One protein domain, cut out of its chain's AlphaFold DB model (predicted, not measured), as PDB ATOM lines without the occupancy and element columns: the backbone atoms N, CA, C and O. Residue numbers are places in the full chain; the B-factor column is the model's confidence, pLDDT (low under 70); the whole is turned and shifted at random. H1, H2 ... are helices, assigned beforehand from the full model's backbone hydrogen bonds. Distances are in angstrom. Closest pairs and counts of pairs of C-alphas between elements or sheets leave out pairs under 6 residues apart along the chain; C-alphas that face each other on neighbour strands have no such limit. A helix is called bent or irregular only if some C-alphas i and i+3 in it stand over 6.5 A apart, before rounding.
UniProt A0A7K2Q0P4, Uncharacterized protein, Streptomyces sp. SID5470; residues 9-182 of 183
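AT A GLANCE: This is residues 9 to 182 of the 183 residues of an uncharacterized protein of Streptomyces sp. SID5470 (UniProt A0A7K2Q0P4). One long, kinked helix, H1, runs through the domain, and shorter helices pack round its later part: H2 and H3 on one side, H4, H6 and H7 on its other sides. H5 packs on H4 and H6, while H8 and H9 lie farther out, packing on H7 and H6; residues 9 to 18, of which 14 to 18 belong to H1, stick out at one end. The printed part has 174 residues with ten named helices, H1 to H10 in chain order, and no named strand: all helix. It is compact, with a radius of gyration of the C-alphas of 16.8 A, and spans 51 by 46 by 29 A.

IN THESE COORDINATES: H1, residues 14 to 39, measures 35.9 A from C-alpha 14 at (-9.515, -37.635, 6.213) to C-alpha 39 at (-35.676, -17.334, 20.206). It has a kink of 38 degrees near residue 29; it is neither bent nor irregular, but only just: C-alphas 25 and 28 are 6.3 A apart. H2 is residues 45 to 58, 19.9 A; H3 66 to 82, 24.2 A; H4 94 to 102; H5 107 to 117; H6 121 to 135, 20.6 A; H7 138 to 149; H8 154 to 165. H9, residues 167 to 173, is irregular, with C-alphas 168 and 171 7.0 A apart. H10, residues 177 to 180, ends at (-19.388, 1.808, 5.046).

HOW THE PARTS SIT: H1 is the hub, touching five helices. H1 and H2 form a helical hairpin at a steep tilt of 41 degrees, their closest C-alphas, Leu 34 and Pro 45, 5.0 A apart. H3 touches H2, closest at C-alphas Ala 73 and Ala 52, 5.2 A. With residues 24 to 30 alone, H1 touches H7, only just about perpendicular at 70.2 degrees; C-alphas Pro 29 and Ala 141 are closest, 5.2 A. With residues 32 to 37 alone, H1 touches H6 at a shallow tilt of 19 degrees, opposite ways; C-alphas Tyr 33 and Leu 135 are closest, 5.6 A. H7 and H8 form another hairpin, closest at C-alphas Ala 147 and Glu 155, 5.3 A. H1 and H8 are apart. Every O i to N i+4 pair is within hydrogen-bond range in H2 to H8; H1 has 20 of 22, H9 has 1 of 3 beside 3 of 4 O i to N i+3 pairs, and H10 is too short for an i+4 pair.

THE WHOLE: The two C-alphas farthest apart, Arg 10 and Pro 120, are 56.3 A apart. The printed part has no cut; the link from H3 to H4, 11 residues, is long. Mean pLDDT of the printed part is 71.9, with residues 139 to 182 among those under 70.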
ATOM      1  N   ARG A   9      -0.352 -37.361  14.076       50.97
ATOM      2  CA  ARG A   9      -0.675 -36.995  12.685       50.97
ATOM      3  C   ARG A   9      -1.318 -38.138  11.889       50.97
ATOM      4  O   ARG A   9      -1.749 -37.905  10.767       50.97
ATOM      5  N   ARG A  10      -1.357 -39.362  12.433       48.12
ATOM      6  CA  ARG A  10      -1.983 -40.535  11.795       48.12
ATOM      7  C   ARG A  10      -3.458 -40.723  12.172       48.12
ATOM      8  O   ARG A  10      -4.136 -41.465  11.473       48.12
ATOM      9  N   ASP A  11      -3.949 -40.020  13.195       47.72
ATOM     10  CA  ASP A  11      -5.341 -40.103  13.679       47.72
ATOM     11  C   ASP A  11      -6.285 -39.008  13.141       47.72
ATOM     12  O   ASP A  11      -7.489 -39.027  13.426       47.72
ATOM     13  N   ASP A  12      -5.784 -38.087  12.313       53.50
ATOM     14  CA  ASP A  12      -6.627 -37.196  11.509       53.50
ATOM     15  C   ASP A  12      -7.148 -37.967  10.287       53.50
ATOM     16  O   ASP A  12      -6.718 -37.758   9.153       53.50
ATOM     17  N   ASP A  13      -8.070 -38.903  10.534       65.75
ATOM     18  CA  ASP A  13      -8.837 -39.588   9.494       65.75
ATOM     19  C   ASP A  13      -9.388 -38.530   8.513       65.75
ATOM     20  O   ASP A  13     -10.163 -37.656   8.929       65.75
ATOM     21  N   PRO A  14      -9.017 -38.569   7.218       69.00
ATOM     22  CA  PRO A  14      -9.515 -37.635   6.213       69.00
ATOM     23  C   PRO A  14     -11.043 -37.528   6.216       69.00
ATOM     24  O   PRO A  14     -11.587 -36.452   5.966       69.00
ATOM     25  N   ARG A  15     -11.745 -38.612   6.582       63.22
ATOM     26  CA  ARG A  15     -13.203 -38.621   6.748       63.22
ATOM     27  C   ARG A  15     -13.654 -37.764   7.928       63.22
ATOM     28  O   ARG A  15     -14.594 -36.990   7.775       63.22
ATOM     29  N   ARG A  16     -12.973 -37.828   9.078       66.06
ATOM     30  CA  ARG A  16     -13.264 -36.974  10.248       66.06
ATOM     31  C   ARG A  16     -13.000 -35.501   9.952       66.06
ATOM     32  O   ARG A  16     -13.804 -34.653  10.333       66.06
ATOM     33  N   THR A  17     -11.910 -35.190   9.254       70.25
ATOM     34  CA  THR A  17     -11.602 -33.813   8.835       70.25
ATOM     35  C   THR A  17     -12.641 -33.290   7.848       70.25
ATOM     36  O   THR A  17     -13.151 -32.185   8.024       70.25
ATOM     37  N   HIS A  18     -13.030 -34.101   6.862       70.00
ATOM     38  CA  HIS A  18     -14.077 -33.751   5.907       70.00
ATOM     39  C   HIS A  18     -15.436 -33.532   6.589       70.00
ATOM     40  O   HIS A  18     -16.063 -32.499   6.374       70.00
ATOM     41  N   MET A  19     -15.850 -34.429   7.490       69.06
ATOM     42  CA  MET A  19     -17.080 -34.262   8.274       69.06
ATOM     43  C   MET A  19     -17.047 -33.003   9.144       69.06
ATOM     44  O   MET A  19     -18.041 -32.290   9.222       69.06
ATOM     45  N   ARG A  20     -15.905 -32.686   9.769       70.06
ATOM     46  CA  ARG A  20     -15.738 -31.439  10.531       70.06
ATOM     47  C   ARG A  20     -15.886 -30.201   9.653       70.06
ATOM     48  O   ARG A  20     -16.469 -29.222  10.108       70.06
ATOM     49  N   LEU A  21     -15.349 -30.219   8.434       72.75
ATOM     50  CA  LEU A  21     -15.482 -29.107   7.491       72.75
ATOM     51  C   LEU A  21     -16.926 -28.950   7.011       72.75
ATOM     52  O   LEU A  21     -17.438 -27.836   7.038       72.75
ATOM     53  N   GLN A  22     -17.602 -30.049   6.668       73.62
ATOM     54  CA  GLN A  22     -19.016 -30.028   6.280       73.62
ATOM     55  C   GLN A  22     -19.918 -29.550   7.425       73.62
ATOM     56  O   GLN A  22     -20.807 -28.730   7.215       73.62
ATOM     57  N   TYR A  23     -19.659 -30.016   8.650       76.81
ATOM     58  CA  TYR A  23     -20.370 -29.555   9.840       76.81
ATOM     59  C   TYR A  23     -20.213 -28.045   9.987       76.81
ATOM     60  O   TYR A  23     -21.182 -27.310  10.114       76.81
ATOM     61  N   LYS A  24     -18.976 -27.556   9.899       73.56
ATOM     62  CA  LYS A  24     -18.673 -26.130   9.975       73.56
ATOM     63  C   LYS A  24     -19.403 -25.327   8.894       73.56
ATOM     64  O   LYS A  24     -20.046 -24.340   9.229       73.56
ATOM     65  N   SER A  25     -19.350 -25.753   7.636       75.00
ATOM     66  CA  SER A  25     -19.946 -25.014   6.518       75.00
ATOM     67  C   SER A  25     -21.474 -25.020   6.507       75.00
ATOM     68  O   SER A  25     -22.064 -24.126   5.915       75.00
ATOM     69  N   LEU A  26     -22.117 -26.015   7.125       79.12
ATOM     70  CA  LEU A  26     -23.571 -26.196   7.057       79.12
ATOM     71  C   LEU A  26     -24.268 -25.885   8.387       79.12
ATOM     72  O   LEU A  26     -25.267 -25.171   8.408       79.12
ATOM     73  N   VAL A  27     -23.727 -26.371   9.503       81.12
ATOM     74  CA  VAL A  27     -24.347 -26.243  10.829       81.12
ATOM     75  C   VAL A  27     -24.165 -24.845  11.400       81.12
ATOM     76  O   VAL A  27     -25.076 -24.323  12.030       81.12
ATOM     77  N   VAL A  28     -23.024 -24.189  11.175       76.00
ATOM     78  CA  VAL A  28     -22.810 -22.839  11.721       76.00
ATOM     79  C   VAL A  28     -23.770 -21.807  11.116       76.00
ATOM     80  O   VAL A  28     -24.408 -21.105  11.898       76.00
ATOM     81  N   PRO A  29     -23.957 -21.719   9.783       77.62
ATOM     82  CA  PRO A  29     -25.008 -20.874   9.210       77.62
ATOM     83  C   PRO A  29     -26.405 -21.247   9.719       77.62
ATOM     84  O   PRO A  29     -27.192 -20.369  10.070       77.62
ATOM     85  N   LEU A  30     -26.680 -22.549   9.855       86.38
ATOM     86  CA  LEU A  30     -27.960 -23.051  10.351       86.38
ATOM     87  C   LEU A  30     -28.229 -22.608  11.795       86.38
ATOM     88  O   LEU A  30     -29.358 -22.271  12.129       86.38
ATOM     89  N   GLN A  31     -27.202 -22.534  12.644       83.44
ATOM     90  CA  GLN A  31     -27.332 -22.031  14.013       83.44
ATOM     91  C   GLN A  31     -27.768 -20.562  14.062       83.44
ATOM     92  O   GLN A  31     -28.464 -20.187  15.002       83.44
ATOM     93  N   PHE A  32     -27.401 -19.730  13.081       79.31
ATOM     94  CA  PHE A  32     -27.882 -18.344  13.018       79.31
ATOM     95  C   PHE A  32     -29.348 -18.265  12.606       79.31
ATOM     96  O   PHE A  32     -30.118 -17.548  13.241       79.31
ATOM     97  N   TYR A  33     -29.742 -19.036  11.590       87.31
ATOM     98  CA  TYR A  33     -31.146 -19.177  11.206       87.31
ATOM     99  C   TYR A  33     -31.994 -19.660  12.394       87.31
ATOM    100  O   TYR A  33     -32.984 -19.034  12.775       87.31
ATOM    101  N   LEU A  34     -31.548 -20.737  13.046       89.19
ATOM    102  CA  LEU A  34     -32.245 -21.328  14.183       89.19
ATOM    103  C   LEU A  34     -32.236 -20.428  15.403       89.19
ATOM    104  O   LEU A  34     -33.197 -20.462  16.155       89.19
ATOM    105  N   PHE A  35     -31.207 -19.612  15.607       86.56
ATOM    106  CA  PHE A  35     -31.206 -18.635  16.684       86.56
ATOM    107  C   PHE A  35     -32.412 -17.688  16.573       86.56
ATOM    108  O   PHE A  35     -33.149 -17.537  17.544       86.56
ATOM    109  N   VAL A  36     -32.658 -17.117  15.388       83.62
ATOM    110  CA  VAL A  36     -33.811 -16.227  15.168       83.62
ATOM    111  C   VAL A  36     -35.121 -17.002  15.322       83.62
ATOM    112  O   VAL A  36     -36.035 -16.532  15.996       83.62
ATOM    113  N   LYS A  37     -35.194 -18.217  14.764       87.88
ATOM    114  CA  LYS A  37     -36.411 -19.045  14.771       87.88
ATOM    115  C   LYS A  37     -36.782 -19.581  16.156       87.88
ATOM    116  O   LYS A  37     -37.950 -19.624  16.518       87.88
ATOM    117  N   CYS A  38     -35.787 -19.996  16.932       86.88
ATOM    118  CA  CYS A  38     -35.957 -20.632  18.237       86.88
ATOM    119  C   CYS A  38     -36.067 -19.620  19.380       86.88
ATOM    120  O   CYS A  38     -36.482 -20.005  20.472       86.88
ATOM    121  N   ALA A  39     -35.698 -18.351  19.156       81.44
ATOM    122  CA  ALA A  39     -35.676 -17.334  20.206       81.44
ATOM    123  C   ALA A  39     -37.036 -17.173  20.903       81.44
ATOM    124  O   ALA A  39     -37.076 -17.130  22.129       81.44
ATOM    125  N   ALA A  40     -38.134 -17.164  20.139       77.44
ATOM    126  CA  ALA A  40     -39.495 -17.062  20.676       77.44
ATOM    127  C   ALA A  40     -39.968 -18.328  21.410       77.44
ATOM    128  O   ALA A  40     -40.861 -18.275  22.250       77.44
ATOM    129  N   LEU A  41     -39.365 -19.472  21.085       79.94
ATOM    130  CA  LEU A  41     -39.753 -20.795  21.575       79.94
ATOM    131  C   LEU A  41     -38.908 -21.243  22.774       79.94
ATOM    132  O   LEU A  41     -39.097 -22.342  23.288       79.94
ATOM    133  N   HIS A  42     -37.920 -20.435  23.179       77.88
ATOM    134  CA  HIS A  42     -36.906 -20.798  24.175       77.88
ATOM    135  C   HIS A  42     -36.220 -22.150  23.893       77.88
ATOM    136  O   HIS A  42     -35.719 -22.816  24.802       77.88
ATOM    137  N   LEU A  43     -36.172 -22.550  22.620       83.12
ATOM    138  CA  LEU A  43     -35.469 -23.747  22.185       83.12
ATOM    139  C   LEU A  43     -33.977 -23.451  22.052       83.12
ATOM    140  O   LEU A  43     -33.568 -22.344  21.704       83.12
ATOM    141  N   ASP A  44     -33.159 -24.466  22.314       84.75
ATOM    142  CA  ASP A  44     -31.720 -24.379  22.095       84.75
ATOM    143  C   ASP A  44     -31.413 -24.577  20.601       84.75
ATOM    144  O   ASP A  44     -31.500 -25.708  20.107       84.75
ATOM    145  N   PRO A  45     -31.027 -23.513  19.867       86.31
ATOM    146  CA  PRO A  45     -30.797 -23.591  18.432       86.31
ATOM    147  C   PRO A  45     -29.608 -24.493  18.092       86.31
ATOM    148  O   PRO A  45     -29.557 -25.036  16.992       86.31
ATOM    149  N   ARG A  46     -28.656 -24.697  19.016       84.56
ATOM    150  CA  ARG A  46     -27.528 -25.609  18.790       84.56
ATOM    151  C   ARG A  46     -27.976 -27.051  18.848       84.56
ATOM    152  O   ARG A  46     -27.613 -27.812  17.964       84.56
ATOM    153  N   LYS A  47     -28.796 -27.405  19.839       88.12
ATOM    154  CA  LYS A  47     -29.334 -28.767  19.947       88.12
ATOM    155  C   LYS A  47     -30.160 -29.130  18.722       88.12
ATOM    156  O   LYS A  47     -29.976 -30.215  18.192       88.12
ATOM    157  N   VAL A  48     -30.999 -28.211  18.242       89.62
ATOM    158  CA  VAL A  48     -31.781 -28.428  17.016       89.62
ATOM    159  C   VAL A  48     -30.865 -28.589  15.796       89.62
ATOM    160  O   VAL A  48     -31.070 -29.496  14.994       89.62
ATOM    161  N   ALA A  49     -29.825 -27.757  15.664       88.94
ATOM    162  CA  ALA A  49     -28.872 -27.863  14.558       88.94
ATOM    163  C   ALA A  49     -28.087 -29.189  14.583       88.94
ATOM    164  O   ALA A  49     -27.899 -29.822  13.543       88.94
ATOM    165  N   ASP A  50     -27.654 -29.617  15.771       85.75
ATOM    166  CA  ASP A  50     -26.918 -30.863  15.989       85.75
ATOM    167  C   ASP A  50     -27.807 -32.083  15.718       85.75
ATOM    168  O   ASP A  50     -27.370 -33.038  15.079       85.75
ATOM    169  N   GLU A  51     -29.066 -32.043  16.152       90.00
ATOM    170  CA  GLU A  51     -30.063 -33.086  15.901       90.00
ATOM    171  C   GLU A  51     -30.360 -33.216  14.400       90.00
ATOM    172  O   GLU A  51     -30.260 -34.314  13.845       90.00
ATOM    173  N   ALA A  52     -30.598 -32.096  13.705       90.25
ATOM    174  CA  ALA A  52     -30.772 -32.077  12.252       90.25
ATOM    175  C   ALA A  52     -29.553 -32.662  11.521       90.25
ATOM    176  O   ALA A  52     -29.703 -33.444  10.580       90.25
ATOM    177  N   TRP A  53     -28.344 -32.328  11.984       87.75
ATOM    178  CA  TRP A  53     -27.097 -32.878  11.462       87.75
ATOM    179  C   TRP A  53     -26.978 -34.391  11.679       87.75
ATOM    180  O   TRP A  53     -26.679 -35.124  10.736       87.75
ATOM    181  N   ILE A  54     -27.224 -34.879  12.897       85.69
ATOM    182  CA  ILE A  54     -27.142 -36.308  13.235       85.69
ATOM    183  C   ILE A  54     -28.130 -37.116  12.389       85.69
ATOM    184  O   ILE A  54     -27.758 -38.148  11.826       85.69
ATOM    185  N   LEU A  55     -29.365 -36.634  12.241       83.38
ATOM    186  CA  LEU A  55     -30.376 -37.278  11.403       83.38
ATOM    187  C   LEU A  55     -29.962 -37.282   9.924       83.38
ATOM    188  O   LEU A  55     -29.973 -38.324   9.274       83.38
ATOM    189  N   ALA A  56     -29.480 -36.152   9.398       81.50
ATOM    190  CA  ALA A  56     -29.015 -36.072   8.015       81.50
ATOM    191  C   ALA A  56     -27.787 -36.958   7.727       81.50
ATOM    192  O   ALA A  56     -27.593 -37.395   6.593       81.50
ATOM    193  N   PHE A  57     -26.932 -37.232   8.712       75.31
ATOM    194  CA  PHE A  57     -25.726 -38.045   8.510       75.31
ATOM    195  C   PHE A  57     -25.890 -39.520   8.889       75.31
ATOM    196  O   PHE A  57     -25.059 -40.330   8.478       75.31
ATOM    197  N   SER A  58     -26.948 -39.874   9.621       75.94
ATOM    198  CA  SER A  58     -27.317 -41.269   9.907       75.94
ATOM    199  C   SER A  58     -28.087 -41.924   8.756       75.94
ATOM    200  O   SER A  58     -28.049 -43.144   8.612       75.94
ATOM    201  N   GLU A  59     -28.710 -41.131   7.882       77.50
ATOM    202  CA  GLU A  59     -29.390 -41.626   6.688       77.50
ATOM    203  C   GLU A  59     -28.419 -41.804   5.496       77.50
ATOM    204  O   GLU A  59     -27.775 -40.842   5.061       77.50
ATOM    205  N   PRO A  60     -28.323 -43.009   4.898       60.50
ATOM    206  CA  PRO A  60     -27.344 -43.302   3.846       60.50
ATOM    207  C   PRO A  60     -27.570 -42.547   2.521       60.50
ATOM    208  O   PRO A  60     -26.643 -42.458   1.723       60.50
ATOM    209  N   HIS A  61     -28.763 -41.981   2.299       70.56
ATOM    210  CA  HIS A  61     -29.141 -41.275   1.061       70.56
ATOM    211  C   HIS A  61     -29.600 -39.832   1.313       70.56
ATOM    212  O   HIS A  61     -30.188 -39.202   0.436       70.56
ATOM    213  N   SER A  62     -29.367 -39.308   2.516       68.31
ATOM    214  CA  SER A  62     -29.794 -37.956   2.858       68.31
ATOM    215  C   SER A  62     -29.008 -36.915   2.056       68.31
ATOM    216  O   SER A  62     -27.781 -36.996   1.906       68.31
ATOM    217  N   LEU A  63     -29.731 -35.916   1.546       73.44
ATOM    218  CA  LEU A  63     -29.138 -34.738   0.930       73.44
ATOM    219  C   LEU A  63     -28.441 -33.908   2.010       73.44
ATOM    220  O   LEU A  63     -29.054 -33.447   2.967       73.44
ATOM    221  N   ARG A  64     -27.140 -33.682   1.828       79.44
ATOM    222  CA  ARG A  64     -26.291 -32.923   2.760       79.44
ATOM    223  C   ARG A  64     -26.088 -31.490   2.274       79.44
ATOM    224  O   ARG A  64     -24.957 -31.019   2.173       79.44
ATOM    225  N   SER A  65     -27.183 -30.827   1.910       85.19
ATOM    226  CA  SER A  65     -27.200 -29.403   1.560       85.19
ATOM    227  C   SER A  65     -27.675 -28.563   2.742       85.19
ATOM    228  O   SER A  65     -28.296 -29.073   3.677       85.19
ATOM    229  N   TYR A  66     -27.396 -27.258   2.696       85.38
ATOM    230  CA  TYR A  66     -27.896 -26.327   3.702       85.38
ATOM    231  C   TYR A  66     -29.426 -26.319   3.722       85.38
ATOM    232  O   TYR A  66     -30.019 -26.455   4.789       85.38
ATOM    233  N   ARG A  67     -30.067 -26.252   2.545       89.12
ATOM    234  CA  ARG A  67     -31.525 -26.333   2.433       89.12
ATOM    235  C   ARG A  67     -32.101 -27.593   3.078       89.12
ATOM    236  O   ARG A  67     -33.042 -27.473   3.853       89.12
ATOM    237  N   ALA A  68     -31.538 -28.769   2.798       88.06
ATOM    238  CA  ALA A  68     -32.044 -30.027   3.348       88.06
ATOM    239  C   ALA A  68     -31.891 -30.087   4.878       88.06
ATOM    240  O   ALA A  68     -32.808 -30.497   5.588       88.06
ATOM    241  N   LEU A  69     -30.753 -29.618   5.402       90.31
ATOM    242  CA  LEU A  69     -30.536 -29.493   6.844       90.31
ATOM    243  C   LEU A  69     -31.505 -28.493   7.491       90.31
ATOM    244  O   LEU A  69     -32.014 -28.769   8.575       90.31
ATOM    245  N   ARG A  70     -31.789 -27.366   6.829       92.94
ATOM    246  CA  ARG A  70     -32.762 -26.368   7.293       92.94
ATOM    247  C   ARG A  70     -34.178 -26.933   7.328       92.94
ATOM    248  O   ARG A  70     -34.822 -26.826   8.358       92.94
ATOM    249  N   GLU A  71     -34.644 -27.563   6.252       92.62
ATOM    250  CA  GLU A  71     -35.981 -28.179   6.185       92.62
ATOM    251  C   GLU A  71     -36.172 -29.232   7.291       92.62
ATOM    252  O   GLU A  71     -37.225 -29.312   7.930       92.62
ATOM    253  N   ARG A  72     -35.120 -30.000   7.590       91.94
ATOM    254  CA  ARG A  72     -35.136 -30.954   8.700       91.94
ATOM    255  C   ARG A  72     -35.146 -30.270  10.066       91.94
ATOM    256  O   ARG A  72     -35.918 -30.669  10.931       91.94
ATOM    257  N   ALA A  73     -34.346 -29.226  10.258       93.50
ATOM    258  CA  ALA A  73     -34.372 -28.439  11.486       93.50
ATOM    259  C   ALA A  73     -35.731 -27.747  11.707       93.50
ATOM    260  O   ALA A  73     -36.217 -27.696  12.833       93.50
ATOM    261  N   ASP A  74     -36.376 -27.284  10.634       93.75
ATOM    262  CA  ASP A  74     -37.723 -26.713  10.661       93.75
ATOM    263  C   ASP A  74     -38.755 -27.737  11.133       93.75
ATOM    264  O   ASP A  74     -39.602 -27.411  11.962       93.75
ATOM    265  N   SER A  75     -38.634 -28.980  10.658       93.94
ATOM    266  CA  SER A  75     -39.493 -30.090  11.081       93.94
ATOM    267  C   SER A  75     -39.319 -30.393  12.572       93.94
ATOM    268  O   SER A  75     -40.309 -30.474  13.289       93.94
ATOM    269  N   ILE A  76     -38.077 -30.444  13.072       93.31
ATOM    270  CA  ILE A  76     -37.795 -30.642  14.507       93.31
ATOM    271  C   ILE A  76     -38.418 -29.519  15.345       93.31
ATOM    272  O   ILE A  76     -39.009 -29.776  16.392       93.31
ATOM    273  N   VAL A  77     -38.295 -28.260  14.912       92.31
ATOM    274  CA  VAL A  77     -38.914 -27.130  15.623       92.31
ATOM    275  C   VAL A  77     -40.435 -27.282  15.652       92.31
ATOM    276  O   VAL A  77     -41.027 -27.098  16.714       92.31
ATOM    277  N   GLN A  78     -41.056 -27.658  14.531       92.38
ATOM    278  CA  GLN A  78     -42.500 -27.880  14.461       92.38
ATOM    279  C   GLN A  78     -42.948 -29.019  15.384       92.38
ATOM    280  O   GLN A  78     -43.884 -28.837  16.152       92.38
ATOM    281  N   GLU A  79     -42.231 -30.141  15.401       93.06
ATOM    282  CA  GLU A  79     -42.504 -31.254  16.319       93.06
ATOM    283  C   GLU A  79     -42.451 -30.813  17.789       93.06
ATOM    284  O   GLU A  79     -43.246 -31.271  18.609       93.06
ATOM    285  N   ARG A  80     -41.534 -29.902  18.146       90.44
ATOM    286  CA  ARG A  80     -41.472 -29.344  19.506       90.44
ATOM    287  C   ARG A  80     -42.658 -28.438  19.811       90.44
ATOM    288  O   ARG A  80     -43.172 -28.511  20.925       90.44
ATOM    289  N   ILE A  81     -43.095 -27.622  18.853       88.12
ATOM    290  CA  ILE A  81     -44.308 -26.803  18.988       88.12
ATOM    291  C   ILE A  81     -45.521 -27.715  19.215       88.12
ATOM    292  O   ILE A  81     -46.242 -27.542  20.194       88.12
ATOM    293  N   ASP A  82     -45.685 -28.744  18.382       89.38
ATOM    294  CA  ASP A  82     -46.795 -29.699  18.469       89.38
ATOM    295  C   ASP A  82     -46.770 -30.502  19.785       89.38
ATOM    296  O   ASP A  82     -47.815 -30.873  20.321       89.38
ATOM    297  N   ALA A  83     -45.580 -30.725  20.357       88.00
ATOM    298  CA  ALA A  83     -45.386 -31.348  21.667       88.00
ATOM    299  C   ALA A  83     -45.641 -30.404  22.864       88.00
ATOM    300  O   ALA A  83     -45.437 -30.806  24.012       88.00
ATOM    301  N   GLY A  84     -46.084 -29.167  22.623       81.19
ATOM    302  CA  GLY A  84     -46.476 -28.213  23.662       81.19
ATOM    303  C   GLY A  84     -45.412 -27.180  24.036       81.19
ATOM    304  O   GLY A  84     -45.517 -26.567  25.100       81.19
ATOM    305  N   VAL A  85     -44.386 -26.967  23.202       78.88
ATOM    306  CA  VAL A  85     -43.525 -25.781  23.334       78.88
ATOM    307  C   VAL A  85     -44.314 -24.557  22.882       78.88
ATOM    308  O   VAL A  85     -44.515 -24.336  21.691       78.88
ATOM    309  N   ASP A  86     -44.757 -23.774  23.858       69.94
ATOM    310  CA  ASP A  86     -45.581 -22.590  23.633       69.94
ATOM    311  C   ASP A  86     -44.706 -21.341  23.392       69.94
ATOM    312  O   ASP A  86     -43.870 -21.012  24.249       69.94
ATOM    313  N   PRO A  87     -44.845 -20.639  22.249       64.62
ATOM    314  CA  PRO A  87     -44.239 -19.327  22.065       64.62
ATOM    315  C   PRO A  87     -44.802 -18.340  23.094       64.62
ATOM    316  O   PRO A  87     -45.951 -17.914  23.022       64.62
ATOM    317  N   ARG A  88     -43.974 -17.908  24.050       63.91
ATOM    318  CA  ARG A  88     -44.375 -16.827  24.960       63.91
ATOM    319  C   ARG A  88     -44.386 -15.516  24.187       63.91
ATOM    320  O   ARG A  88     -43.334 -14.992  23.827       63.91
ATOM    321  N   ASP A  89     -45.580 -14.979  23.971       55.25
ATOM    322  CA  ASP A  89     -45.812 -13.888  23.022       55.25
ATOM    323  C   ASP A  89     -45.122 -12.545  23.341       55.25
ATOM    324  O   ASP A  89     -45.059 -11.703  22.444       55.25
ATOM    325  N   ALA A  90     -44.575 -12.320  24.547       48.06
ATOM    326  CA  ALA A  90     -44.205 -10.959  24.969       48.06
ATOM    327  C   ALA A  90     -42.835 -10.742  25.648       48.06
ATOM    328  O   ALA A  90     -42.366  -9.610  25.636       48.06
ATOM    329  N   ASP A  91     -42.157 -11.760  26.191       63.28
ATOM    330  CA  ASP A  91     -41.059 -11.510  27.157       63.28
ATOM    331  C   ASP A  91     -39.651 -11.950  26.716       63.28
ATOM    332  O   ASP A  91     -38.707 -11.899  27.507       63.28
ATOM    333  N   TYR A  92     -39.452 -12.377  25.464       71.75
ATOM    334  CA  TYR A  92     -38.121 -12.798  25.014       71.75
ATOM    335  C   TYR A  92     -37.345 -11.654  24.342       71.75
ATOM    336  O   TYR A  92     -37.853 -10.953  23.464       71.75
ATOM    337  N   SER A  93     -36.072 -11.494  24.710       80.12
ATOM    338  CA  SER A  93     -35.113 -10.616  24.025       80.12
ATOM    339  C   SER A  93     -34.237 -11.446  23.089       80.12
ATOM    340  O   SER A  93     -33.614 -12.426  23.514       80.12
ATOM    341  N   LEU A  94     -34.160 -11.041  21.816       78.06
ATOM    342  CA  LEU A  94     -33.211 -11.614  20.864       78.06
ATOM    343  C   LEU A  94     -31.787 -11.449  21.392       78.06
ATOM    344  O   LEU A  94     -31.022 -12.404  21.373       78.06
ATOM    345  N   VAL A  95     -31.424 -10.286  21.930       82.62
ATOM    346  CA  VAL A  95     -30.070 -10.065  22.458       82.62
ATOM    347  C   VAL A  95     -29.746 -11.009  23.616       82.62
ATOM    348  O   VAL A  95     -28.669 -11.603  23.624       82.62
ATOM    349  N   GLN A  96     -30.663 -11.211  24.566       81.19
ATOM    350  CA  GLN A  96     -30.432 -12.134  25.687       81.19
ATOM    351  C   GLN A  96     -30.274 -13.584  25.219       81.19
ATOM    352  O   GLN A  96     -29.360 -14.295  25.654       81.19
ATOM    353  N   ALA A  97     -31.136 -14.022  24.298       78.19
ATOM    354  CA  ALA A  97     -31.003 -15.334  23.686       78.19
ATOM    355  C   ALA A  97     -29.667 -15.435  22.926       78.19
ATOM    356  O   ALA A  97     -28.961 -16.435  23.036       78.19
ATOM    357  N   PHE A  98     -29.264 -14.386  22.209       78.12
ATOM    358  CA  PHE A  98     -28.037 -14.360  21.421       78.12
ATOM    359  C   PHE A  98     -26.800 -14.471  22.310       78.12
ATOM    360  O   PHE A  98     -25.928 -15.307  22.064       78.12
ATOM    361  N   ASP A  99     -26.746 -13.677  23.379       80.62
ATOM    362  CA  ASP A  99     -25.632 -13.644  24.323       80.62
ATOM    363  C   ASP A  99     -25.464 -14.996  25.040       80.62
ATOM    364  O   ASP A  99     -24.328 -15.437  25.261       80.62
ATOM    365  N   THR A 100     -26.569 -15.712  25.290       79.75
ATOM    366  CA  THR A 100     -26.565 -17.075  25.853       79.75
ATOM    367  C   THR A 100     -25.757 -18.047  24.990       79.75
ATOM    368  O   THR A 100     -24.963 -18.842  25.508       79.75
ATOM    369  N   TYR A 101     -25.894 -17.967  23.665       71.69
ATOM    370  CA  TYR A 101     -25.223 -18.894  22.756       71.69
ATOM    371  C   TYR A 101     -23.869 -18.359  22.284       71.69
ATOM    372  O   TYR A 101     -22.874 -19.091  22.302       71.69
ATOM    373  N   PHE A 102     -23.772 -17.091  21.899       71.31
ATOM    374  CA  PHE A 102     -22.612 -16.557  21.184       71.31
ATOM    375  C   PHE A 102     -21.600 -15.804  22.063       71.31
ATOM    376  O   PHE A 102     -20.536 -15.451  21.550       71.31
ATOM    377  N   LYS A 103     -21.850 -15.644  23.376       71.25
ATOM    378  CA  LYS A 103     -20.899 -15.128  24.391       71.25
ATOM    379  C   LYS A 103     -20.072 -13.918  23.912       71.25
ATOM    380  O   LYS A 103     -18.841 -13.955  23.941       71.25
ATOM    381  N   GLY A 104     -20.733 -12.872  23.412       60.34
ATOM    382  CA  GLY A 104     -20.079 -11.624  22.984       60.34
ATOM    383  C   GLY A 104     -19.324 -11.685  21.646       60.34
ATOM    384  O   GLY A 104     -18.580 -10.764  21.309       60.34
ATOM    385  N   LYS A 105     -19.484 -12.755  20.857       64.88
ATOM    386  CA  LYS A 105     -19.011 -12.799  19.463       64.88
ATOM    387  C   LYS A 105     -20.018 -12.098  18.539       64.88
ATOM    388  O   LYS A 105     -21.201 -12.065  18.833       64.88
ATOM    389  N   TYR A 106     -19.539 -11.588  17.400       69.19
ATOM    390  CA  TYR A 106     -20.360 -10.930  16.362       69.19
ATOM    391  C   TYR A 106     -21.101  -9.670  16.853       69.19
ATOM    392  O   TYR A 106     -22.313  -9.566  16.720       69.19
ATOM    393  N   LEU A 107     -20.349  -8.697  17.389       65.44
ATOM    394  CA  LEU A 107     -20.875  -7.438  17.950       65.44
ATOM    395  C   LEU A 107     -21.899  -6.732  17.049       65.44
ATOM    396  O   LEU A 107     -22.965  -6.364  17.517       65.44
ATOM    397  N   VAL A 108     -21.623  -6.657  15.751       62.94
ATOM    398  CA  VAL A 108     -22.508  -5.990  14.788       62.94
ATOM    399  C   VAL A 108     -23.853  -6.717  14.630       62.94
ATOM    400  O   VAL A 108     -24.909  -6.099  14.541       62.94
ATOM    401  N   LEU A 109     -23.843  -8.055  14.664       68.38
ATOM    402  CA  LEU A 109     -25.078  -8.839  14.645       68.38
ATOM    403  C   LEU A 109     -25.885  -8.604  15.924       68.38
ATOM    404  O   LEU A 109     -27.096  -8.434  15.871       68.38
ATOM    405  N   ARG A 110     -25.200  -8.549  17.069       73.19
ATOM    406  CA  ARG A 110     -25.815  -8.244  18.361       73.19
ATOM    407  C   ARG A 110     -26.464  -6.856  18.377       73.19
ATOM    408  O   ARG A 110     -27.552  -6.723  18.923       73.19
ATOM    409  N   GLU A 111     -25.830  -5.849  17.781       68.88
ATOM    410  CA  GLU A 111     -26.383  -4.491  17.649       68.88
ATOM    411  C   GLU A 111     -27.644  -4.466  16.780       68.88
ATOM    412  O   GLU A 111     -28.650  -3.890  17.186       68.88
ATOM    413  N   GLY A 112     -27.643  -5.163  15.641       71.31
ATOM    414  CA  GLY A 112     -28.844  -5.282  14.810       71.31
ATOM    415  C   GLY A 112     -29.989  -6.018  15.517       71.31
ATOM    416  O   GLY A 112     -31.138  -5.587  15.455       71.31
ATOM    417  N   LEU A 113     -29.689  -7.077  16.282       77.31
ATOM    418  CA  LEU A 113     -30.687  -7.748  17.128       77.31
ATOM    419  C   LEU A 113     -31.206  -6.835  18.248       77.31
ATOM    420  O   LEU A 113     -32.384  -6.907  18.590       77.31
ATOM    421  N   HIS A 114     -30.355  -5.965  18.797       81.25
ATOM    422  CA  HIS A 114     -30.769  -4.972  19.782       81.25
ATOM    423  C   HIS A 114     -31.733  -3.951  19.180       81.25
ATOM    424  O   HIS A 114     -32.749  -3.657  19.799       81.25
ATOM    425  N   ALA A 115     -31.460  -3.468  17.965       77.12
ATOM    426  CA  ALA A 115     -32.371  -2.579  17.250       77.12
ATOM    427  C   ALA A 115     -33.738  -3.240  17.011       77.12
ATOM    428  O   ALA A 115     -34.763  -2.600  17.227       77.12
ATOM    429  N   LEU A 116     -33.766  -4.531  16.652       78.69
ATOM    430  CA  LEU A 116     -35.013  -5.295  16.513       78.69
ATOM    431  C   LEU A 116     -35.769  -5.456  17.839       78.69
ATOM    432  O   LEU A 116     -36.995  -5.388  17.843       78.69
ATOM    433  N   ASP A 117     -35.062  -5.654  18.955       82.06
ATOM    434  CA  ASP A 117     -35.670  -5.754  20.290       82.06
ATOM    435  C   ASP A 117     -36.334  -4.437  20.748       82.06
ATOM    436  O   ASP A 117     -37.206  -4.484  21.611       82.06
ATOM    437  N   GLN A 118     -35.949  -3.280  20.192       82.88
ATOM    438  CA  GLN A 118     -36.556  -1.973  20.508       82.88
ATOM    439  C   GLN A 118     -37.816  -1.659  19.684       82.88
ATOM    440  O   GLN A 118     -38.491  -0.666  19.956       82.88
ATOM    441  N   LEU A 119     -38.121  -2.458  18.657       80.81
ATOM    442  CA  LEU A 119     -39.289  -2.231  17.810       80.81
ATOM    443  C   LEU A 119     -40.588  -2.672  18.505       80.81
ATOM    444  O   LEU A 119     -40.568  -3.598  19.324       80.81
ATOM    445  N   PRO A 120     -41.740  -2.077  18.137       83.75
ATOM    446  CA  PRO A 120     -43.049  -2.626  18.477       83.75
ATOM    447  C   PRO A 120     -43.160  -4.101  18.070       83.75
ATOM    448  O   PRO A 120     -42.561  -4.528  17.083       83.75
ATOM    449  N   LEU A 121     -43.943  -4.886  18.818       81.81
ATOM    450  CA  LEU A 121     -44.007  -6.343  18.659       81.81
ATOM    451  C   LEU A 121     -44.352  -6.782  17.224       81.81
ATOM    452  O   LEU A 121     -43.723  -7.703  16.702       81.81
ATOM    453  N   ASP A 122     -45.308  -6.113  16.583       81.62
ATOM    454  CA  ASP A 122     -45.748  -6.440  15.221       81.62
ATOM    455  C   ASP A 122     -44.656  -6.154  14.182       81.62
ATOM    456  O   ASP A 122     -44.359  -7.003  13.336       81.62
ATOM    457  N   ASP A 123     -43.983  -5.006  14.298       78.19
ATOM    458  CA  ASP A 123     -42.857  -4.647  13.434       78.19
ATOM    459  C   ASP A 123     -41.698  -5.622  13.639       78.19
ATOM    460  O   ASP A 123     -41.150  -6.167  12.678       78.19
ATOM    461  N   ARG A 124     -41.360  -5.921  14.897       80.88
ATOM    462  CA  ARG A 124     -40.326  -6.897  15.247       80.88
ATOM    463  C   ARG A 124     -40.604  -8.254  14.602       80.88
ATOM    464  O   ARG A 124     -39.690  -8.825  14.010       80.88
ATOM    465  N   ARG A 125     -41.843  -8.752  14.664       79.94
ATOM    466  CA  ARG A 125     -42.250 -10.017  14.022       79.94
ATOM    467  C   ARG A 125     -42.092  -9.959  12.505       79.94
ATOM    468  O   ARG A 125     -41.535 -10.886  11.917       79.94
ATOM    469  N   ALA A 126     -42.511  -8.864  11.871       79.75
ATOM    470  CA  ALA A 126     -42.366  -8.682  10.428       79.75
ATOM    471  C   ALA A 126     -40.889  -8.665   9.994       79.75
ATOM    472  O   ALA A 126     -40.510  -9.309   9.015       79.75
ATOM    473  N   TYR A 127     -40.029  -7.969  10.739       78.31
ATOM    474  CA  TYR A 127     -38.594  -7.917  10.468       78.31
ATOM    475  C   TYR A 127     -37.880  -9.242  10.767       78.31
ATOM    476  O   TYR A 127     -36.982  -9.628  10.019       78.31
ATOM    477  N   GLN A 128     -38.296  -9.975  11.803       78.44
ATOM    478  CA  GLN A 128     -37.806 -11.330  12.076       78.44
ATOM    479  C   GLN A 128     -38.160 -12.302  10.949       78.44
ATOM    480  O   GLN A 128     -37.299 -13.075  10.539       78.44
ATOM    481  N   ALA A 129     -39.386 -12.248  10.420       81.50
ATOM    482  CA  ALA A 129     -39.794 -13.072   9.284       81.50
ATOM    483  C   ALA A 129     -38.918 -12.792   8.052       81.50
ATOM    484  O   ALA A 129     -38.340 -13.717   7.487       81.50
ATOM    485  N   LYS A 130     -38.702 -11.510   7.723       77.31
ATOM    486  CA  LYS A 130     -37.780 -11.107   6.646       77.31
ATOM    487  C   LYS A 130     -36.362 -11.627   6.878       77.31
ATOM    488  O   LYS A 130     -35.737 -12.137   5.957       77.31
ATOM    489  N   LEU A 131     -35.853 -11.527   8.107       76.94
ATOM    490  CA  LEU A 131     -34.529 -12.040   8.459       76.94
ATOM    491  C   LEU A 131     -34.448 -13.569   8.307       76.94
ATOM    492  O   LEU A 131     -33.430 -14.081   7.849       76.94
ATOM    493  N   LEU A 132     -35.502 -14.307   8.658       82.94
ATOM    494  CA  LEU A 132     -35.562 -15.757   8.469       82.94
ATOM    495  C   LEU A 132     -35.567 -16.145   6.990       82.94
ATOM    496  O   LEU A 132     -34.798 -17.027   6.609       82.94
ATOM    497  N   ASP A 133     -36.374 -15.478   6.165       80.12
ATOM    498  CA  ASP A 133     -36.417 -15.712   4.713       80.12
ATOM    499  C   ASP A 133     -35.049 -15.474   4.074       80.12
ATOM    500  O   ASP A 133     -34.565 -16.241   3.239       80.12
ATOM    501  N   LEU A 134     -34.372 -14.437   4.545       75.94
ATOM    502  CA  LEU A 134     -33.046 -14.074   4.101       75.94
ATOM    503  C   LEU A 134     -31.984 -15.111   4.474       75.94
ATOM    504  O   LEU A 134     -31.178 -15.524   3.639       75.94
ATOM    505  N   LEU A 135     -31.995 -15.557   5.730       77.75
ATOM    506  CA  LEU A 135     -31.096 -16.590   6.241       77.75
ATOM    507  C   LEU A 135     -31.415 -17.976   5.661       77.75
ATOM    508  O   LEU A 135     -30.565 -18.869   5.703       77.75
ATOM    509  N   ALA A 136     -32.609 -18.176   5.100       83.19
ATOM    510  CA  ALA A 136     -32.954 -19.382   4.359       83.19
ATOM    511  C   ALA A 136     -32.272 -19.448   2.977       83.19
ATOM    512  O   ALA A 136     -32.174 -20.538   2.408       83.19
ATOM    513  N   ASN A 137     -31.765 -18.325   2.453       80.06
ATOM    514  CA  ASN A 137     -31.036 -18.279   1.189       80.06
ATOM    515  C   ASN A 137     -29.641 -18.927   1.317       80.06
ATOM    516  O   ASN A 137     -28.812 -18.507   2.126       80.06
ATOM    517  N   GLU A 138     -29.351 -19.924   0.474       75.31
ATOM    518  CA  GLU A 138     -28.095 -20.689   0.533       75.31
ATOM    519  C   GLU A 138     -26.845 -19.834   0.273       75.31
ATOM    520  O   GLU A 138     -25.807 -20.069   0.892       75.31
ATOM    521  N   ASN A 139     -26.936 -18.811  -0.585       69.19
ATOM    522  CA  ASN A 139     -25.808 -17.918  -0.864       69.19
ATOM    523  C   ASN A 139     -25.481 -17.057   0.359       69.19
ATOM    524  O   ASN A 139     -24.316 -16.907   0.718       69.19
ATOM    525  N   VAL A 140     -26.504 -16.536   1.043       69.25
ATOM    526  CA  VAL A 140     -26.330 -15.756   2.279       69.25
ATOM    527  C   VAL A 140     -25.747 -16.639   3.382       69.25
ATOM    528  O   VAL A 140     -24.773 -16.256   4.033       69.25
ATOM    529  N   ALA A 141     -26.279 -17.853   3.543       68.44
ATOM    530  CA  ALA A 141     -25.778 -18.827   4.504       68.44
ATOM    531  C   ALA A 141     -24.304 -19.189   4.252       68.44
ATOM    532  O   ALA A 141     -23.506 -19.226   5.192       68.44
ATOM    533  N   ALA A 142     -23.915 -19.398   2.991       67.44
ATOM    534  CA  ALA A 142     -22.538 -19.699   2.614       67.44
ATOM    535  C   ALA A 142     -21.576 -18.549   2.959       67.44
ATOM    536  O   ALA A 142     -20.520 -18.789   3.549       67.44
ATOM    537  N   VAL A 143     -21.952 -17.302   2.657       66.56
ATOM    538  CA  VAL A 143     -21.109 -16.136   2.965       66.56
ATOM    539  C   VAL A 143     -21.035 -15.884   4.474       66.56
ATOM    540  O   VAL A 143     -19.960 -15.594   4.997       66.56
ATOM    541  N   MET A 144     -22.128 -16.082   5.215       64.12
ATOM    542  CA  MET A 144     -22.090 -16.040   6.680       64.12
ATOM    543  C   MET A 144     -21.184 -17.116   7.274       64.12
ATOM    544  O   MET A 144     -20.413 -16.830   8.191       64.12
ATOM    545  N   GLY A 145     -21.240 -18.339   6.738       61.09
ATOM    546  CA  GLY A 145     -20.299 -19.399   7.084       61.09
ATOM    547  C   GLY A 145     -18.858 -18.932   6.881       61.09
ATOM    548  O   GLY A 145     -18.064 -18.973   7.819       61.09
ATOM    549  N   ALA A 146     -18.537 -18.396   5.703       61.97
ATOM    550  CA  ALA A 146     -17.198 -17.901   5.386       61.97
ATOM    551  C   ALA A 146     -16.735 -16.779   6.340       61.97
ATOM    552  O   ALA A 146     -15.639 -16.859   6.893       61.97
ATOM    553  N   ALA A 147     -17.593 -15.794   6.627       60.66
ATOM    554  CA  ALA A 147     -17.299 -14.673   7.527       60.66
ATOM    555  C   ALA A 147     -17.104 -15.089   9.000       60.66
ATOM    556  O   ALA A 147     -16.467 -14.383   9.787       60.66
ATOM    557  N   VAL A 148     -17.664 -16.233   9.400       57.31
ATOM    558  CA  VAL A 148     -17.458 -16.833  10.724       57.31
ATOM    559  C   VAL A 148     -16.129 -17.598  10.794       57.31
ATOM    560  O   VAL A 148     -15.527 -17.653  11.872       57.31
ATOM    561  N   PHE A 149     -15.669 -18.172   9.678       51.28
ATOM    562  CA  PHE A 149     -14.466 -19.010   9.610       51.28
ATOM    563  C   PHE A 149     -13.176 -18.268   9.246       51.28
ATOM    564  O   PHE A 149     -12.120 -18.677   9.728       51.28
ATOM    565  N   GLU A 150     -13.237 -17.191   8.460       46.78
ATOM    566  CA  GLU A 150     -12.057 -16.453   7.997       46.78
ATOM    567  C   GLU A 150     -12.104 -14.951   8.314       46.78
ATOM    568  O   GLU A 150     -13.124 -14.381   8.695       46.78
ATOM    569  N   ASN A 151     -10.921 -14.338   8.251       51.22
ATOM    570  CA  ASN A 151     -10.577 -13.016   8.763       51.22
ATOM    571  C   ASN A 151     -11.618 -11.921   8.429       51.22
ATOM    572  O   ASN A 151     -12.031 -11.744   7.285       51.22
ATOM    573  N   ARG A 152     -12.015 -11.173   9.465       54.41
ATOM    574  CA  ARG A 152     -13.314 -10.490   9.607       54.41
ATOM    575  C   ARG A 152     -13.623  -9.347   8.636       54.41
ATOM    576  O   ARG A 152     -14.775  -8.943   8.608       54.41
ATOM    577  N   GLU A 153     -12.670  -8.782   7.901       52.84
ATOM    578  CA  GLU A 153     -12.905  -7.529   7.152       52.84
ATOM    579  C   GLU A 153     -13.329  -7.745   5.690       52.84
ATOM    580  O   GLU A 153     -14.366  -7.230   5.286       52.84
ATOM    581  N   ARG A 154     -12.624  -8.581   4.914       53.34
ATOM    582  CA  ARG A 154     -12.933  -8.781   3.480       53.34
ATOM    583  C   ARG A 154     -14.274  -9.462   3.216       53.34
ATOM    584  O   ARG A 154     -14.950  -9.145   2.245       53.34
ATOM    585  N   GLU A 155     -14.670 -10.409   4.059       56.41
ATOM    586  CA  GLU A 155     -15.947 -11.113   3.878       56.41
ATOM    587  C   GLU A 155     -17.138 -10.291   4.403       56.41
ATOM    588  O   GLU A 155     -18.252 -10.438   3.905       56.41
ATOM    589  N   ARG A 156     -16.905  -9.347   5.332       56.19
ATOM    590  CA  ARG A 156     -17.906  -8.330   5.705       56.19
ATOM    591  C   ARG A 156     -18.202  -7.383   4.551       56.19
ATOM    592  O   ARG A 156     -19.368  -7.099   4.306       56.19
ATOM    593  N   GLU A 157     -17.176  -6.942   3.826       56.94
ATOM    594  CA  GLU A 157     -17.360  -6.140   2.610       56.94
ATOM    595  C   GLU A 157     -18.167  -6.905   1.554       56.94
ATOM    596  O   GLU A 157     -19.071  -6.339   0.950       56.94
ATOM    597  N   LYS A 158     -17.928  -8.211   1.367       58.97
ATOM    598  CA  LYS A 158     -18.733  -9.023   0.437       58.97
ATOM    599  C   LYS A 158     -20.192  -9.161   0.864       58.97
ATOM    600  O   LYS A 158     -21.064  -9.102   0.002       58.97
ATOM    601  N   LEU A 159     -20.465  -9.323   2.160       58.19
ATOM    602  CA  LEU A 159     -21.836  -9.327   2.684       58.19
ATOM    603  C   LEU A 159     -22.522  -7.971   2.499       58.19
ATOM    604  O   LEU A 159     -23.677  -7.941   2.086       58.19
ATOM    605  N   ALA A 160     -21.808  -6.870   2.744       58.50
ATOM    606  CA  ALA A 160     -22.311  -5.522   2.503       58.50
ATOM    607  C   ALA A 160     -22.623  -5.297   1.012       58.50
ATOM    608  O   ALA A 160     -23.707  -4.834   0.679       58.50
ATOM    609  N   ASN A 161     -21.732  -5.719   0.113       58.38
ATOM    610  CA  ASN A 161     -21.933  -5.614  -1.336       58.38
ATOM    611  C   ASN A 161     -23.094  -6.492  -1.828       58.38
ATOM    612  O   ASN A 161     -23.847  -6.090  -2.712       58.38
ATOM    613  N   LEU A 162     -23.263  -7.691  -1.258       57.81
ATOM    614  CA  LEU A 162     -24.426  -8.538  -1.529       57.81
ATOM    615  C   LEU A 162     -25.715  -7.882  -1.034       57.81
ATOM    616  O   LEU A 162     -26.728  -7.981  -1.721       57.81
ATOM    617  N   ALA A 163     -25.670  -7.203   0.115       56.12
ATOM    618  CA  ALA A 163     -26.811  -6.472   0.643       56.12
ATOM    619  C   ALA A 163     -27.200  -5.271  -0.228       56.12
ATOM    620  O   ALA A 163     -28.382  -5.050  -0.459       56.12
ATOM    621  N   GLU A 164     -26.221  -4.558  -0.786       56.41
ATOM    622  CA  GLU A 164     -26.466  -3.483  -1.755       56.41
ATOM    623  C   GLU A 164     -27.020  -4.008  -3.088       56.41
ATOM    624  O   GLU A 164     -27.857  -3.360  -3.713       56.41
ATOM    625  N   ALA A 165     -26.588  -5.197  -3.521       55.47
ATOM    626  CA  ALA A 165     -27.026  -5.804  -4.777       55.47
ATOM    627  C   ALA A 165     -28.435  -6.430  -4.721       55.47
ATOM    628  O   ALA A 165     -28.980  -6.779  -5.768       55.47
ATOM    629  N   ASN A 166     -29.028  -6.596  -3.534       50.25
ATOM    630  CA  ASN A 166     -30.306  -7.287  -3.353       50.25
ATOM    631  C   ASN A 166     -31.235  -6.461  -2.450       50.25
ATOM    632  O   ASN A 166     -30.992  -6.338  -1.254       50.25
ATOM    633  N   HIS A 167     -32.330  -5.919  -2.993       48.09
ATOM    634  CA  HIS A 167     -33.260  -5.065  -2.232       48.09
ATOM    635  C   HIS A 167     -33.865  -5.746  -0.990       48.09
ATOM    636  O   HIS A 167     -34.140  -5.078   0.013       48.09
ATOM    637  N   ASP A 168     -33.984  -7.074  -1.009       46.16
ATOM    638  CA  ASP A 168     -34.496  -7.870   0.113       46.16
ATOM    639  C   ASP A 168     -33.499  -7.980   1.284       46.16
ATOM    640  O   ASP A 168     -33.889  -8.305   2.406       46.16
ATOM    641  N   LEU A 169     -32.220  -7.647   1.058       46.69
ATOM    642  CA  LEU A 169     -31.166  -7.570   2.076       46.69
ATOM    643  C   LEU A 169     -31.069  -6.186   2.747       46.69
ATOM    644  O   LEU A 169     -30.219  -6.015   3.621       46.69
ATOM    645  N   SER A 170     -31.952  -5.227   2.427       50.47
ATOM    646  CA  SER A 170     -32.027  -3.906   3.095       50.47
ATOM    647  C   SER A 170     -32.172  -4.010   4.618       50.47
ATOM    648  O   SER A 170     -31.644  -3.194   5.371       50.47
ATOM    649  N   VAL A 171     -32.804  -5.086   5.097       47.03
ATOM    650  CA  VAL A 171     -32.857  -5.438   6.523       47.03
ATOM    651  C   VAL A 171     -31.468  -5.582   7.135       47.03
ATOM    652  O   VAL A 171     -31.259  -5.138   8.260       47.03
ATOM    653  N   LEU A 172     -30.514  -6.145   6.390       49.44
ATOM    654  CA  LEU A 172     -29.136  -6.314   6.826       49.44
ATOM    655  C   LEU A 172     -28.274  -5.051   6.666       49.44
ATOM    656  O   LEU A 172     -27.157  -5.019   7.168       49.44
ATOM    657  N   GLU A 173     -28.751  -3.984   6.022       51.03
ATOM    658  CA  GLU A 173     -27.937  -2.779   5.809       51.03
ATOM    659  C   GLU A 173     -27.540  -2.080   7.110       51.03
ATOM    660  O   GLU A 173     -26.403  -1.614   7.228       51.03
ATOM    661  N   SER A 174     -28.437  -2.065   8.101       49.66
ATOM    662  CA  SER A 174     -28.133  -1.596   9.460       49.66
ATOM    663  C   SER A 174     -27.051  -2.452  10.133       49.66
ATOM    664  O   SER A 174     -26.223  -1.933  10.874       49.66
ATOM    665  N   PHE A 175     -26.980  -3.741   9.782       47.75
ATOM    666  CA  PHE A 175     -25.976  -4.701  10.245       47.75
ATOM    667  C   PHE A 175     -24.618  -4.549   9.532       47.75
ATOM    668  O   PHE A 175     -23.671  -5.247   9.883       47.75
ATOM    669  N   PHE A 176     -24.482  -3.679   8.527       45.41
ATOM    670  CA  PHE A 176     -23.208  -3.445   7.824       45.41
ATOM    671  C   PHE A 176     -22.807  -1.965   7.760       45.41
ATOM    672  O   PHE A 176     -21.768  -1.636   7.185       45.41
ATOM    673  N   ALA A 177     -23.597  -1.070   8.361       44.44
ATOM    674  CA  ALA A 177     -23.393   0.379   8.322       44.44
ATOM    675  C   ALA A 177     -21.993   0.811   8.806       44.44
ATOM    676  O   ALA A 177     -21.363   1.661   8.176       44.44
ATOM    677  N   ASP A 178     -21.446   0.149   9.829       41.31
ATOM    678  CA  ASP A 178     -20.107   0.438  10.370       41.31
ATOM    679  C   ASP A 178     -18.950   0.126   9.406       41.31
ATOM    680  O   ASP A 178     -17.855   0.672   9.544       41.31
ATOM    681  N   VAL A 179     -19.172  -0.728   8.402       38.31
ATOM    682  CA  VAL A 179     -18.168  -1.035   7.369       38.31
ATOM    683  C   VAL A 179     -18.138   0.068   6.305       38.31
ATOM    684  O   VAL A 179     -17.078   0.378   5.769       38.31
ATOM    685  N   ARG A 180     -19.275   0.728   6.043       42.50
ATOM    686  CA  ARG A 180     -19.388   1.808   5.046       42.50
ATOM    687  C   ARG A 180     -18.798   3.145   5.513       42.50
ATOM    688  O   ARG A 180     -18.479   3.988   4.677       42.50
ATOM    689  N   GLY A 181     -18.618   3.334   6.821       36.84
ATOM    690  CA  GLY A 181     -18.128   4.581   7.423       36.84
ATOM    691  C   GLY A 181     -16.607   4.788   7.421       36.84
ATOM    692  O   GLY A 181     -16.149   5.841   7.857       36.84
ATOM    693  N   LYS A 182     -15.809   3.819   6.950       34.62
ATOM    694  CA  LYS A 182     -14.343   3.943   6.845       34.62
ATOM    695  C   LYS A 182     -13.912   3.901   5.379       34.62
ATOM    696  O   LYS A 182     -13.489   2.859   4.887       34.62
TER     697      LYS A 182